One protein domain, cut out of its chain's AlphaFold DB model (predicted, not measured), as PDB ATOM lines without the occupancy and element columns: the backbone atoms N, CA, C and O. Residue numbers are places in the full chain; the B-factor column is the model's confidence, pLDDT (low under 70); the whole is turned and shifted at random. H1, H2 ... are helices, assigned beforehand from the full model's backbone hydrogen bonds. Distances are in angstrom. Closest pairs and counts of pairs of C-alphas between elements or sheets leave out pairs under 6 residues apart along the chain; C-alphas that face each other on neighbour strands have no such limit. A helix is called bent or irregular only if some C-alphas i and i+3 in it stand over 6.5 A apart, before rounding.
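AT A GLANCE: This is residues 316 to 408 of the 436 residues of the protein "Hypothetical protein" of Lotharella globosa (UniProt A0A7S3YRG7). A helical hairpin, H3 and H4, has a crossed pair of helices, H1 and H5, packed on it near its turn, H1 on H3 and H5 on H4, and these four make a ring of contacts. Short H2 lies at the start of H3, and a long stretch without named elements, residues 373 to 396, returns from H4 to H5; its residues 384 to 385 pair antiparallel with residues 327 to 328. The 93 printed residues hold five named helices, H1 to H5 in order, and no named strand; the class is all helix. The whole is compact, with a radius of gyration of the C-alphas of 12.4 A and spans of 37 by 26 by 20 A.

IN THESE COORDINATES: H1, residues 316 to 325, begins with C-alpha 316 at (136.373, 95.422, 162.681) and is 14.5 A long. H2, residues 329 to 332, is irregular: its first and last C-alphas are 7.3 A apart. H3, residues 336 to 350, measures 21.2 A, and H4, residues 361 to 372, 16.6 A. H5, residues 397 to 407, measures 15.2 A and ends with C-alpha 407 at (122.857, 94.423, 163.870).

HOW THE PARTS SIT: H1 touches H3, residues 344 to 348 alone, at a steep tilt of 55 degrees, opposite ways; the closest C-alphas, of Lys 319 and Leu 347, are 6.1 A apart. H1 touches H5 at a steep 65 degrees, opposite ways, closest at the C-alphas of Leu 321 and Ala 404, 5.3 A. H2 and H3 touch only at the corner, closest at the C-alphas of Ala 330 and Ala 336, 5.7 A. H3, with residues 346 to 350 alone, touches H4 in a hairpin, a shallow tilt of 21 degrees, opposite ways; the C-alphas of Ser 350 and Val 364 are closest, 6.1 A. H4 touches H5 at a steep 47 degrees, opposite ways, closest at the C-alphas of Val 364 and Val 398, 6.1 A. H1 and H4 are apart, as are H3 and H5. Every O i to N i+4 pair is within hydrogen-bond range in H3, H4 and H5, and 5 of 6 in H1; H2 is too short for one.

THE WHOLE: The C-alphas of His 334 and Asp 356, the two farthest apart, are 38.5 A apart. The printed part has no cut; the link from H4 to H5, 24 residues, is long. Mean pLDDT of the printed part is 91.3, with residues 331 to 333 under 70.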
ATOM      1  N   TYR A 316     136.332  96.504 163.662       90.38
ATOM      2  CA  TYR A 316     136.373  95.422 162.681       90.38
ATOM      3  C   TYR A 316     135.029  94.687 162.585       90.38
ATOM      4  O   TYR A 316     134.598  94.408 161.476       90.38
ATOM      5  N   GLU A 317     134.308  94.512 163.697       89.00
ATOM      6  CA  GLU A 317     132.971  93.896 163.719       89.00
ATOM      7  C   GLU A 317     131.974  94.693 162.882       89.00
ATOM      8  O   GLU A 317     131.304  94.171 161.992       89.00
ATOM      9  N   LEU A 318     131.908  96.007 163.125       92.06
ATOM     10  CA  LEU A 318     131.017  96.873 162.364       92.06
ATOM     11  C   LEU A 318     131.424  96.918 160.887       92.06
ATOM     12  O   LEU A 318     130.561  96.854 160.019       92.06
ATOM     13  N   LYS A 319     132.727  96.989 160.598       95.00
ATOM     14  CA  LYS A 319     133.260  96.929 159.231       95.00
ATOM     15  C   LYS A 319     132.843  95.639 158.518       95.00
ATOM     16  O   LYS A 319     132.399  95.698 157.373       95.00
ATOM     17  N   ASP A 320     132.985  94.488 159.163       93.81
ATOM     18  CA  ASP A 320     132.678  93.200 158.548       93.81
ATOM     19  C   ASP A 320     131.165  93.004 158.376       93.81
ATOM     20  O   ASP A 320     130.744  92.539 157.319       93.81
ATOM     21  N   LEU A 321     130.334  93.500 159.301       93.62
ATOM     22  CA  LEU A 321     128.881  93.599 159.102       93.62
ATOM     23  C   LEU A 321     128.501  94.530 157.941       93.62
ATOM     24  O   LEU A 321     127.554  94.250 157.217       93.62
ATOM     25  N   VAL A 322     129.220  95.634 157.722       96.06
ATOM     26  CA  VAL A 322     128.987  96.486 156.541       96.06
ATOM     27  C   VAL A 322     129.282  95.713 155.261       96.06
ATOM     28  O   VAL A 322     128.501  95.784 154.316       96.06
ATOM     29  N   LYS A 323     130.360  94.923 155.240       95.25
ATOM     30  CA  LYS A 323     130.760  94.114 154.078       95.25
ATOM     31  C   LYS A 323     129.762  93.008 153.733       95.25
ATOM     32  O   LYS A 323     129.736  92.591 152.579       95.25
ATOM     33  N   THR A 324     128.934  92.553 154.677       93.94
ATOM     34  CA  THR A 324     127.840  91.613 154.369       93.94
ATOM     35  C   THR A 324     126.634  92.289 153.715       93.94
ATOM     36  O   THR A 324     125.821  91.593 153.116       93.94
ATOM     37  N   LEU A 325     126.532  93.620 153.792       95.62
ATOM     38  CA  LEU A 325     125.408  94.403 153.269       95.62
ATOM     39  C   LEU A 325     125.766  95.206 152.014       95.62
ATOM     40  O   LEU A 325     124.907  95.433 151.167       95.62
ATOM     41  N   ALA A 326     127.016  95.652 151.897       95.88
ATOM     42  CA  ALA A 326     127.499  96.462 150.788       95.88
ATOM     43  C   ALA A 326     128.940  96.091 150.433       95.88
ATOM     44  O   ALA A 326     129.846  96.157 151.268       95.88
ATOM     45  N   PHE A 327     129.160  95.755 149.165       93.25
ATOM     46  CA  PHE A 327     130.469  95.386 148.644       93.25
ATOM     47  C   PHE A 327     130.730  96.046 147.280       93.25
ATOM     48  O   PHE A 327     129.803  96.168 146.476       93.25
ATOM     49  N   PRO A 328     131.961  96.517 147.001       93.81
ATOM     50  CA  PRO A 328     132.271  97.221 145.760       93.81
ATOM     51  C   PRO A 328     132.167  96.318 144.520       93.81
ATOM     52  O   PRO A 328     132.648  95.185 144.504       93.81
ATOM     53  N   SER A 329     131.609  96.864 143.438       86.50
ATOM     54  CA  SER A 329     131.281  96.166 142.188       86.50
ATOM     55  C   SER A 329     132.470  95.633 141.389       86.50
ATOM     56  O   SER A 329     132.297  94.753 140.553       86.50
ATOM     57  N   ALA A 330     133.680  96.147 141.616       74.44
ATOM     58  CA  ALA A 330     134.858  95.838 140.800       74.44
ATOM     59  C   ALA A 330     135.501  94.463 141.092       74.44
ATOM     60  O   ALA A 330     136.615  94.193 140.638       74.44
ATOM     61  N   TYR A 331     134.807  93.571 141.806       60.81
ATOM     62  CA  TYR A 331     135.297  92.227 142.123       60.81
ATOM     63  C   TYR A 331     135.395  91.293 140.899       60.81
ATOM     64  O   TYR A 331     136.097  90.291 140.945       60.81
ATOM     65  N   SER A 332     134.745  91.632 139.782       55.78
ATOM     66  CA  SER A 332     134.833  90.881 138.518       55.78
ATOM     67  C   SER A 332     135.989  91.322 137.606       55.78
ATOM     68  O   SER A 332     136.135  90.803 136.501       55.78
ATOM     69  N   THR A 333     136.812  92.283 138.039       67.62
ATOM     70  CA  THR A 333     137.921  92.828 137.242       67.62
ATOM     71  C   THR A 333     139.273  92.264 137.688       67.62
ATOM     72  O   THR A 333     139.418  91.763 138.802       67.62
ATOM     73  N   HIS A 334     140.310  92.436 136.861       73.69
ATOM     74  CA  HIS A 334     141.696  92.071 137.196       73.69
ATOM     75  C   HIS A 334     142.233  92.803 138.455       73.69
ATOM     76  O   HIS A 334     143.287  92.447 138.975       73.69
ATOM     77  N   ASN A 335     141.497  93.797 138.979       80.75
ATOM     78  CA  ASN A 335     141.844  94.607 140.149       80.75
ATOM     79  C   ASN A 335     141.048  94.262 141.426       80.75
ATOM     80  O   ASN A 335     141.177  94.977 142.424       80.75
ATOM     81  N   ALA A 336     140.255  93.183 141.436       83.69
ATOM     82  CA  ALA A 336     139.355  92.814 142.538       83.69
ATOM     83  C   ALA A 336     140.007  92.873 143.933       83.69
ATOM     84  O   ALA A 336     139.499  93.536 144.841       83.69
ATOM     85  N   ASN A 337     141.184  92.257 144.086       86.50
ATOM     86  CA  ASN A 337     141.920  92.225 145.354       86.50
ATOM     87  C   ASN A 337     142.334  93.626 145.822       86.50
ATOM     88  O   ASN A 337     142.198  93.965 146.997       86.50
ATOM     89  N   LYS A 338     142.805  94.469 144.898       89.25
ATOM     90  CA  LYS A 338     143.219  95.840 145.209       89.25
ATOM     91  C   LYS A 338     142.030  96.678 145.677       89.25
ATOM     92  O   LYS A 338     142.153  97.419 146.650       89.25
ATOM     93  N   VAL A 339     140.881  96.547 145.013       89.69
ATOM     94  CA  VAL A 339     139.649  97.255 145.387       89.69
ATOM     95  C   VAL A 339     139.171  96.815 146.769       89.69
ATOM     96  O   VAL A 339     138.854  97.672 147.594       89.69
ATOM     97  N   ALA A 340     139.176  95.508 147.048       89.94
ATOM     98  CA  ALA A 340     138.773  94.964 148.341       89.94
ATOM     99  C   ALA A 340     139.661  95.474 149.490       89.94
ATOM    100  O   ALA A 340     139.138  95.925 150.507       89.94
ATOM    101  N   VAL A 341     140.988  95.482 149.318       92.69
ATOM    102  CA  VAL A 341     141.937  95.989 150.331       92.69
ATOM    103  C   VAL A 341     141.749  97.488 150.589       92.69
ATOM    104  O   VAL A 341     141.755  97.932 151.740       92.69
ATOM    105  N   ILE A 342     141.559  98.279 149.529       94.00
ATOM    106  CA  ILE A 342     141.323  99.724 149.658       94.00
ATOM    107  C   ILE A 342     139.990  99.987 150.364       94.00
ATOM    108  O   ILE A 342     139.948 100.810 151.276       94.00
ATOM    109  N   PHE A 343     138.935  99.250 150.008       95.06
ATOM    110  CA  PHE A 343     137.627  99.362 150.655       95.06
ATOM    111  C   PHE A 343     137.680  98.989 152.135       95.06
ATOM    112  O   PHE A 343     137.159  99.727 152.971       95.06
ATOM    113  N   ASP A 344     138.368  97.899 152.475       94.94
ATOM    114  CA  ASP A 344     138.566  97.487 153.864       94.94
ATOM    115  C   ASP A 344     139.281  98.583 154.672       94.94
ATOM    116  O   ASP A 344     138.840  98.945 155.764       94.94
ATOM    117  N   THR A 345     140.319  99.189 154.086       95.75
ATOM    118  CA  THR A 345     141.063 100.304 154.688       95.75
ATOM    119  C   THR A 345     140.191 101.548 154.883       95.75
ATOM    120  O   THR A 345     140.245 102.180 155.941       95.75
ATOM    121  N   ASP A 346     139.383 101.913 153.886       96.12
ATOM    122  CA  ASP A 346     138.516 103.097 153.931       96.12
ATOM    123  C   ASP A 346     137.378 102.940 154.947       96.12
ATOM    124  O   ASP A 346     137.114 103.858 155.734       96.12
ATOM    125  N   LEU A 347     136.759 101.758 155.023       95.88
ATOM    126  CA  LEU A 347     135.798 101.450 156.081       95.88
ATOM    127  C   LEU A 347     136.461 101.471 157.460       95.88
ATOM    128  O   LEU A 347     135.964 102.125 158.373       95.88
ATOM    129  N   HIS A 348     137.625 100.834 157.617       94.81
ATOM    130  CA  HIS A 348     138.356 100.799 158.890       94.81
ATOM    131  C   HIS A 348     138.703 102.202 159.425       94.81
ATOM    132  O   HIS A 348     138.855 102.393 160.638       94.81
ATOM    133  N   ARG A 349     138.829 103.194 158.537       94.81
ATOM    134  CA  ARG A 349     139.082 104.600 158.881       94.81
ATOM    135  C   ARG A 349     137.826 105.413 159.171       94.81
ATOM    136  O   ARG A 349     137.980 106.487 159.738       94.81
ATOM    137  N   SER A 350     136.634 104.958 158.788       95.56
ATOM    138  CA  SER A 350     135.400 105.760 158.851       95.56
ATOM    139  C   SER A 350     134.344 105.221 159.824       95.56
ATOM    140  O   SER A 350     133.657 106.017 160.466       95.56
ATOM    141  N   VAL A 351     134.245 103.900 160.025       94.50
ATOM    142  CA  VAL A 351     133.148 103.285 160.809       94.50
ATOM    143  C   VAL A 351     133.223 103.518 162.327       94.50
ATOM    144  O   VAL A 351     132.279 103.187 163.036       94.50
ATOM    145  N   ALA A 352     134.312 104.104 162.831       93.69
ATOM    146  CA  ALA A 352     134.474 104.497 164.237       93.69
ATOM    147  C   ALA A 352     135.253 105.820 164.381       93.69
ATOM    148  O   ALA A 352     136.086 105.971 165.274       93.69
ATOM    149  N   ALA A 353     135.072 106.740 163.428       94.25
ATOM    150  CA  ALA A 353     135.891 107.947 163.299       94.25
ATOM    151  C   ALA A 353     135.299 109.197 163.959       94.25
ATOM    152  O   ALA A 353     135.997 110.209 164.058       94.25
ATOM    153  N   ALA A 354     134.033 109.154 164.383       94.44
ATOM    154  CA  ALA A 354     133.434 110.239 165.144       94.44
ATOM    155  C   ALA A 354     134.067 110.341 166.545       94.44
ATOM    156  O   ALA A 354     134.680 109.396 167.045       94.44
ATOM    157  N   ALA A 355     133.901 111.490 167.204       92.50
ATOM    158  CA  ALA A 355     134.511 111.757 168.510       92.50
ATOM    159  C   ALA A 355     134.072 110.770 169.612       92.50
ATOM    160  O   ALA A 355     134.832 110.500 170.541       92.50
ATOM    161  N   ASP A 356     132.868 110.209 169.499       89.88
ATOM    162  CA  ASP A 356     132.297 109.205 170.402       89.88
ATOM    163  C   ASP A 356     132.574 107.753 169.955       89.88
ATOM    164  O   ASP A 356     132.069 106.803 170.556       89.88
ATOM    165  N   GLY A 357     133.374 107.568 168.899       92.12
ATOM    166  CA  GLY A 357     133.691 106.266 168.315       92.12
ATOM    167  C   GLY A 357     132.578 105.706 167.427       92.12
ATOM    168  O   GLY A 357     132.671 104.558 166.999       92.12
ATOM    169  N   SER A 358     131.521 106.474 167.145       93.38
ATOM    170  CA  SER A 358     130.492 106.093 166.174       93.38
ATOM    171  C   SER A 358     130.962 106.297 164.717       93.38
ATOM    172  O   SER A 358     132.037 106.866 164.474       93.38
ATOM    173  N   PRO A 359     130.202 105.804 163.717       95.81
ATOM    174  CA  PRO A 359     130.518 106.054 162.316       95.81
ATOM    175  C   PRO A 359     130.474 107.537 161.951       95.81
ATOM    176  O   PRO A 359     129.534 108.250 162.296       95.81
ATOM    177  N   ASP A 360     131.454 107.977 161.165       96.69
ATOM    178  CA  ASP A 360     131.448 109.295 160.533       96.69
ATOM    179  C   ASP A 360     130.714 109.198 159.186       96.69
ATOM    180  O   ASP A 360     131.297 108.844 158.158       96.69
ATOM    181  N   TYR A 361     129.399 109.435 159.206       97.25
ATOM    182  CA  TYR A 361     128.544 109.248 158.029       97.25
ATOM    183  C   TYR A 361     128.890 110.181 156.866       97.25
ATOM    184  O   TYR A 361     128.672 109.807 155.714       97.25
ATOM    185  N   ASP A 362     129.451 111.359 157.140       97.25
ATOM    186  CA  ASP A 362     129.882 112.279 156.091       97.25
ATOM    187  C   ASP A 362     131.141 111.753 155.398       97.25
ATOM    188  O   ASP A 362     131.190 111.719 154.168       97.25
ATOM    189  N   LYS A 363     132.108 111.209 156.153       96.75
ATOM    190  CA  LYS A 363     133.246 110.486 155.556       96.75
ATOM    191  C   LYS A 363     132.810 109.244 154.784       96.75
ATOM    192  O   LYS A 363     133.351 108.989 153.712       96.75
ATOM    193  N   VAL A 364     131.842 108.475 155.289       97.69
ATOM    194  CA  VAL A 364     131.297 107.308 154.567       97.69
ATOM    195  C   VAL A 364     130.655 107.735 153.243       97.69
ATOM    196  O   VAL A 364     130.896 107.104 152.213       97.69
ATOM    197  N   ARG A 365     129.890 108.835 153.241       97.94
ATOM    198  CA  ARG A 365     129.308 109.406 152.018       97.94
ATOM    199  C   ARG A 365     130.396 109.847 151.038       97.94
ATOM    200  O   ARG A 365     130.322 109.488 149.865       97.94
ATOM    201  N   GLN A 366     131.433 110.533 151.523       97.19
ATOM    202  CA  GLN A 366     132.570 110.950 150.699       97.19
ATOM    203  C   GLN A 366     133.288 109.752 150.064       97.19
ATOM    204  O   GLN A 366     133.606 109.792 148.880       97.19
ATOM    205  N   ILE A 367     133.494 108.663 150.818       95.94
ATOM    206  CA  ILE A 367     134.063 107.415 150.287       95.94
ATOM    207  C   ILE A 367     133.198 106.898 149.131       95.94
ATOM    208  O   ILE A 367     133.720 106.612 148.057       95.94
ATOM    209  N   GLN A 368     131.876 106.825 149.307       96.81
ATOM    210  CA  GLN A 368     130.976 106.385 148.240       96.81
ATOM    211  C   GLN A 368     131.070 107.271 146.987       96.81
ATOM    212  O   GLN A 368     131.127 106.764 145.865       96.81
ATOM    213  N   GLU A 369     131.114 108.591 147.160       96.81
ATOM    214  CA  GLU A 369     131.266 109.538 146.055       96.81
ATOM    215  C   GLU A 369     132.615 109.392 145.341       96.81
ATOM    216  O   GLU A 369     132.663 109.423 144.112       96.81
ATOM    217  N   ASP A 370     133.709 109.179 146.073       95.06
ATOM    218  CA  ASP A 370     135.045 108.993 145.496       95.06
ATOM    219  C   ASP A 370     135.147 107.707 144.659       95.06
ATOM    220  O   ASP A 370     135.858 107.679 143.644       95.06
ATOM    221  N   TYR A 371     134.414 106.661 145.055       94.38
ATOM    222  CA  TYR A 371     134.268 105.409 144.306       94.38
ATOM    223  C   TYR A 371     133.443 105.614 143.022       94.38
ATOM    224  O   TYR A 371     133.857 105.181 141.941       94.38
ATOM    225  N   ARG A 372     132.321 106.344 143.103       94.06
ATOM    226  CA  ARG A 372     131.457 106.646 141.945       94.06
ATOM    227  C   ARG A 372     132.123 107.579 140.931       94.06
ATOM    228  O   ARG A 372     131.982 107.384 139.724       94.06
ATOM    229  N   ASN A 373     132.871 108.569 141.414       92.81
ATOM    230  CA  ASN A 373     133.477 109.626 140.601       92.81
ATOM    231  C   ASN A 373     134.871 109.271 140.064       92.81
ATOM    232  O   ASN A 373     135.582 110.155 139.589       92.81
ATOM    233  N   ARG A 374     135.285 107.994 140.132       89.31
ATOM    234  CA  ARG A 374     136.578 107.508 139.605       89.31
ATOM    235  C   ARG A 374     137.805 108.174 140.249       89.31
ATOM    236  O   ARG A 374     138.906 108.111 139.701       89.31
ATOM    237  N   LYS A 375     137.629 108.819 141.410       88.25
ATOM    238  CA  LYS A 375     138.719 109.460 142.162       88.25
ATOM    239  C   LYS A 375     139.582 108.413 142.852       88.25
ATOM    240  O   LYS A 375     140.802 108.546 142.891       88.25
ATOM    241  N   ARG A 376     138.949 107.359 143.379       85.00
ATOM    242  CA  ARG A 376     139.646 106.289 144.101       85.00
ATOM    243  C   ARG A 376     140.343 105.296 143.168       85.00
ATOM    244  O   ARG A 376     141.455 104.859 143.457       85.00
ATOM    245  N   PHE A 377     139.717 104.993 142.032       83.62
ATOM    246  CA  PHE A 377     140.221 104.072 141.014       83.62
ATOM    247  C   PHE A 377     140.247 104.803 139.675       83.62
ATOM    248  O   PHE A 377     139.199 105.057 139.087       83.62
ATOM    249  N   ARG A 378     141.448 105.209 139.231       80.19
ATOM    250  CA  ARG A 378     141.654 106.041 138.033       80.19
ATOM    251  C   ARG A 378     140.908 105.454 136.829       80.19
ATOM    252  O   ARG A 378     141.361 104.482 136.242       80.19
ATOM    253  N   GLY A 379     139.788 106.075 136.462       79.19
ATOM    254  CA  GLY A 379     139.004 105.715 135.278       79.19
ATOM    255  C   GLY A 379     137.872 104.703 135.499       79.19
ATOM    256  O   GLY A 379     136.994 104.622 134.643       79.19
ATOM    257  N   GLU A 380     137.811 104.016 136.641       83.81
ATOM    258  CA  GLU A 380     136.798 102.988 136.916       83.81
ATOM    259  C   GLU A 380     135.720 103.517 137.871       83.81
ATOM    260  O   GLU A 380     136.010 103.974 138.978       83.81
ATOM    261  N   LYS A 381     134.454 103.480 137.434       89.25
ATOM    262  CA  LYS A 381     133.306 103.773 138.303       89.25
ATOM    263  C   LYS A 381     133.024 102.532 139.143       89.25
ATOM    264  O   LYS A 381     132.696 101.488 138.585       89.25
ATOM    265  N   VAL A 382     133.098 102.665 140.464       91.69
ATOM    266  CA  VAL A 382     132.744 101.596 141.401       91.69
ATOM    267  C   VAL A 382     131.449 101.968 142.111       91.69
ATOM    268  O   VAL A 382     131.312 103.076 142.628       91.69
ATOM    269  N   VAL A 383     130.493 101.044 142.108       94.44
ATOM    270  CA  VAL A 383     129.229 101.133 142.856       94.44
ATOM    271  C   VAL A 383     129.193 100.029 143.911       94.44
ATOM    272  O   VAL A 383     130.054  99.148 143.900       94.44
ATOM    273  N   PHE A 384     128.233 100.067 144.831       95.25
ATOM    274  CA  PHE A 384     128.108  99.057 145.883       95.25
ATOM    275  C   PHE A 384     126.891  98.172 145.637       95.25
ATOM    276  O   PHE A 384     125.796  98.667 145.385       95.25
ATOM    277  N   TRP A 385     127.082  96.862 145.735       94.75
ATOM    278  CA  TRP A 385     126.019  95.870 145.614       94.75
ATOM    279  C   TRP A 385     125.880  95.084 146.908       94.75
ATOM    280  O   TRP A 385     126.816  95.005 147.709       94.75
ATOM    281  N   HIS A 386     124.725  94.458 147.086       94.50
ATOM    282  CA  HIS A 386     124.573  93.457 148.124       94.50
ATOM    283  C   HIS A 386     125.356  92.189 147.720       94.50
ATOM    284  O   HIS A 386     125.196  91.727 146.589       94.50
ATOM    285  N   PRO A 387     126.167  91.571 148.603       90.75
ATOM    286  CA  PRO A 387     126.966  90.380 148.265       90.75
ATOM    287  C   PRO A 387     126.169  89.159 147.783       90.75
ATOM    288  O   PRO A 387     126.751  88.232 147.223       90.75
ATOM    289  N   GLN A 388     124.860  89.126 148.039       90.62
ATOM    290  CA  GLN A 388     123.953  88.058 147.594       90.62
ATOM    291  C   GLN A 388     123.100  88.450 146.376       90.62
ATOM    292  O   GLN A 388     122.356  87.617 145.875       90.62
ATOM    293  N   ASP A 389     123.195  89.697 145.910       91.62
ATOM    294  CA  ASP A 389     122.421  90.230 144.782       91.62
ATOM    295  C   ASP A 389     123.337  91.088 143.893       91.62
ATOM    296  O   ASP A 389     123.247  92.319 143.813       91.62
ATOM    297  N   TRP A 390     124.314  90.416 143.276       85.69
ATOM    298  CA  TRP A 390     125.241  91.040 142.335       85.69
ATOM    299  C   TRP A 390     124.462  91.496 141.098       85.69
ATOM    300  O   TRP A 390     123.836  90.676 140.429       85.69
ATOM    301  N   ASN A 391     124.548  92.790 140.769       84.00
ATOM    302  CA  ASN A 391     123.739  93.482 139.749       84.00
ATOM    303  C   ASN A 391     122.296  93.825 140.163       84.00
ATOM    304  O   ASN A 391     121.504  94.212 139.302       84.00
ATOM    305  N   GLY A 392     121.966  93.713 141.451       90.31
ATOM    306  CA  GLY A 392     120.702  94.184 142.013       90.31
ATOM    307  C   GLY A 392     120.563  95.708 142.017       90.31
ATOM    308  O   GLY A 392     121.109  96.421 141.178       90.31
ATOM    309  N   LYS A 393     119.828  96.254 142.989       94.88
ATOM    310  CA  LYS A 393     119.799  97.709 143.217       94.88
ATOM    311  C   LYS A 393     121.100  98.156 143.890       94.88
ATOM    312  O   LYS A 393     121.579  97.492 144.807       94.88
ATOM    313  N   GLU A 394     121.647  99.300 143.470       96.06
ATOM    314  CA  GLU A 394     122.826  99.872 144.127       96.06
ATOM    315  C   GLU A 394     122.501 100.147 145.600       96.06
ATOM    316  O   GLU A 394     121.479 100.762 145.923       96.06
ATOM    317  N   ILE A 395     123.376  99.680 146.486       97.06
ATOM    318  CA  ILE A 395     123.264  99.885 147.923       97.06
ATOM    319  C   ILE A 395     123.924 101.210 148.278       97.06
ATOM    320  O   ILE A 395     125.073 101.467 147.920       97.06
ATOM    321  N   ASP A 396     123.207 102.052 149.018       97.62
ATOM    322  CA  ASP A 396     123.816 103.219 149.638       97.62
ATOM    323  C   ASP A 396     124.665 102.783 150.844       97.62
ATOM    324  O   ASP A 396     124.187 102.127 151.771       97.62
ATOM    325  N   LEU A 397     125.947 103.132 150.828       97.25
ATOM    326  CA  LEU A 397     126.931 102.746 151.829       97.25
ATOM    327  C   LEU A 397     126.617 103.352 153.202       97.25
ATOM    328  O   LEU A 397     126.860 102.702 154.217       97.25
ATOM    329  N   VAL A 398     126.046 104.562 153.265       97.88
ATOM    330  CA  VAL A 398     125.616 105.160 154.539       97.88
ATOM    331  C   VAL A 398     124.460 104.351 155.123       97.88
ATOM    332  O   VAL A 398     124.465 104.048 156.319       97.88
ATOM    333  N   ASP A 399     123.500 103.950 154.294       97.25
ATOM    334  CA  ASP A 399     122.392 103.104 154.729       97.25
ATOM    335  C   ASP A 399     122.852 101.692 155.116       97.25
ATOM    336  O   ASP A 399     122.376 101.161 156.124       97.25
ATOM    337  N   ALA A 400     123.845 101.124 154.424       96.94
ATOM    338  CA  ALA A 400     124.487  99.871 154.819       96.94
ATOM    339  C   ALA A 400     125.175  99.982 156.188       96.94
ATOM    340  O   ALA A 400     124.997  99.108 157.034       96.94
ATOM    341  N   VAL A 401     125.892 101.080 156.463       96.38
ATOM    342  CA  VAL A 401     126.488 101.339 157.788       96.38
ATOM    343  C   VAL A 401     125.417 101.478 158.867       96.38
ATOM    344  O   VAL A 401     125.545 100.875 159.933       96.38
ATOM    345  N   LYS A 402     124.326 102.209 158.608       95.69
ATOM    346  CA  LYS A 402     123.202 102.314 159.555       95.69
ATOM    347  C   LYS A 402     122.540 100.958 159.809       95.69
ATOM    348  O   LYS A 402     122.180 100.664 160.948       95.69
ATOM    349  N   ALA A 403     122.366 100.141 158.773       93.81
ATOM    350  CA  ALA A 403     121.800  98.802 158.887       93.81
ATOM    351  C   ALA A 403     122.730  97.868 159.676       93.81
ATOM    352  O   ALA A 403     122.293  97.280 160.662       93.81
ATOM    353  N   ALA A 404     124.023  97.828 159.344       93.62
ATOM    354  CA  ALA A 404     125.042  97.090 160.091       93.62
ATOM    355  C   ALA A 404     125.073  97.511 161.567       93.62
ATOM    356  O   ALA A 404     125.151  96.672 162.464       93.62
ATOM    357  N   ARG A 405     124.917  98.811 161.846       91.38
ATOM    358  CA  ARG A 405     124.888  99.327 163.217       91.38
ATOM    359  C   ARG A 405     123.715  98.784 164.034       91.38
ATOM    360  O   ARG A 405     123.901  98.500 165.214       91.38
ATOM    361  N   LYS A 406     122.542  98.595 163.421       90.12
ATOM    362  CA  LYS A 406     121.372  97.970 164.070       90.12
ATOM    363  C   LYS A 406     121.592  96.488 164.387       90.12
ATOM    364  O   LYS A 406     120.935  95.960 165.279       90.12
ATOM    365  N   LEU A 407     122.494  95.828 163.664       87.81
ATOM    366  CA  LEU A 407     122.857  94.423 163.870       87.81
ATOM    367  C   LEU A 407     124.006  94.263 164.871       87.81
ATOM    368  O   LEU A 407     124.102  93.231 165.528       87.81
ATOM    369  N   SER A 408     124.859  95.280 165.000       87.12
ATOM    370  CA  SER A 408     125.967  95.285 165.953       87.12
ATOM    371  C   SER A 408     125.482  95.427 167.396       87.12
ATOM    372  O   SER A 408     124.534  96.168 167.675       87.12
TER     373      SER A 408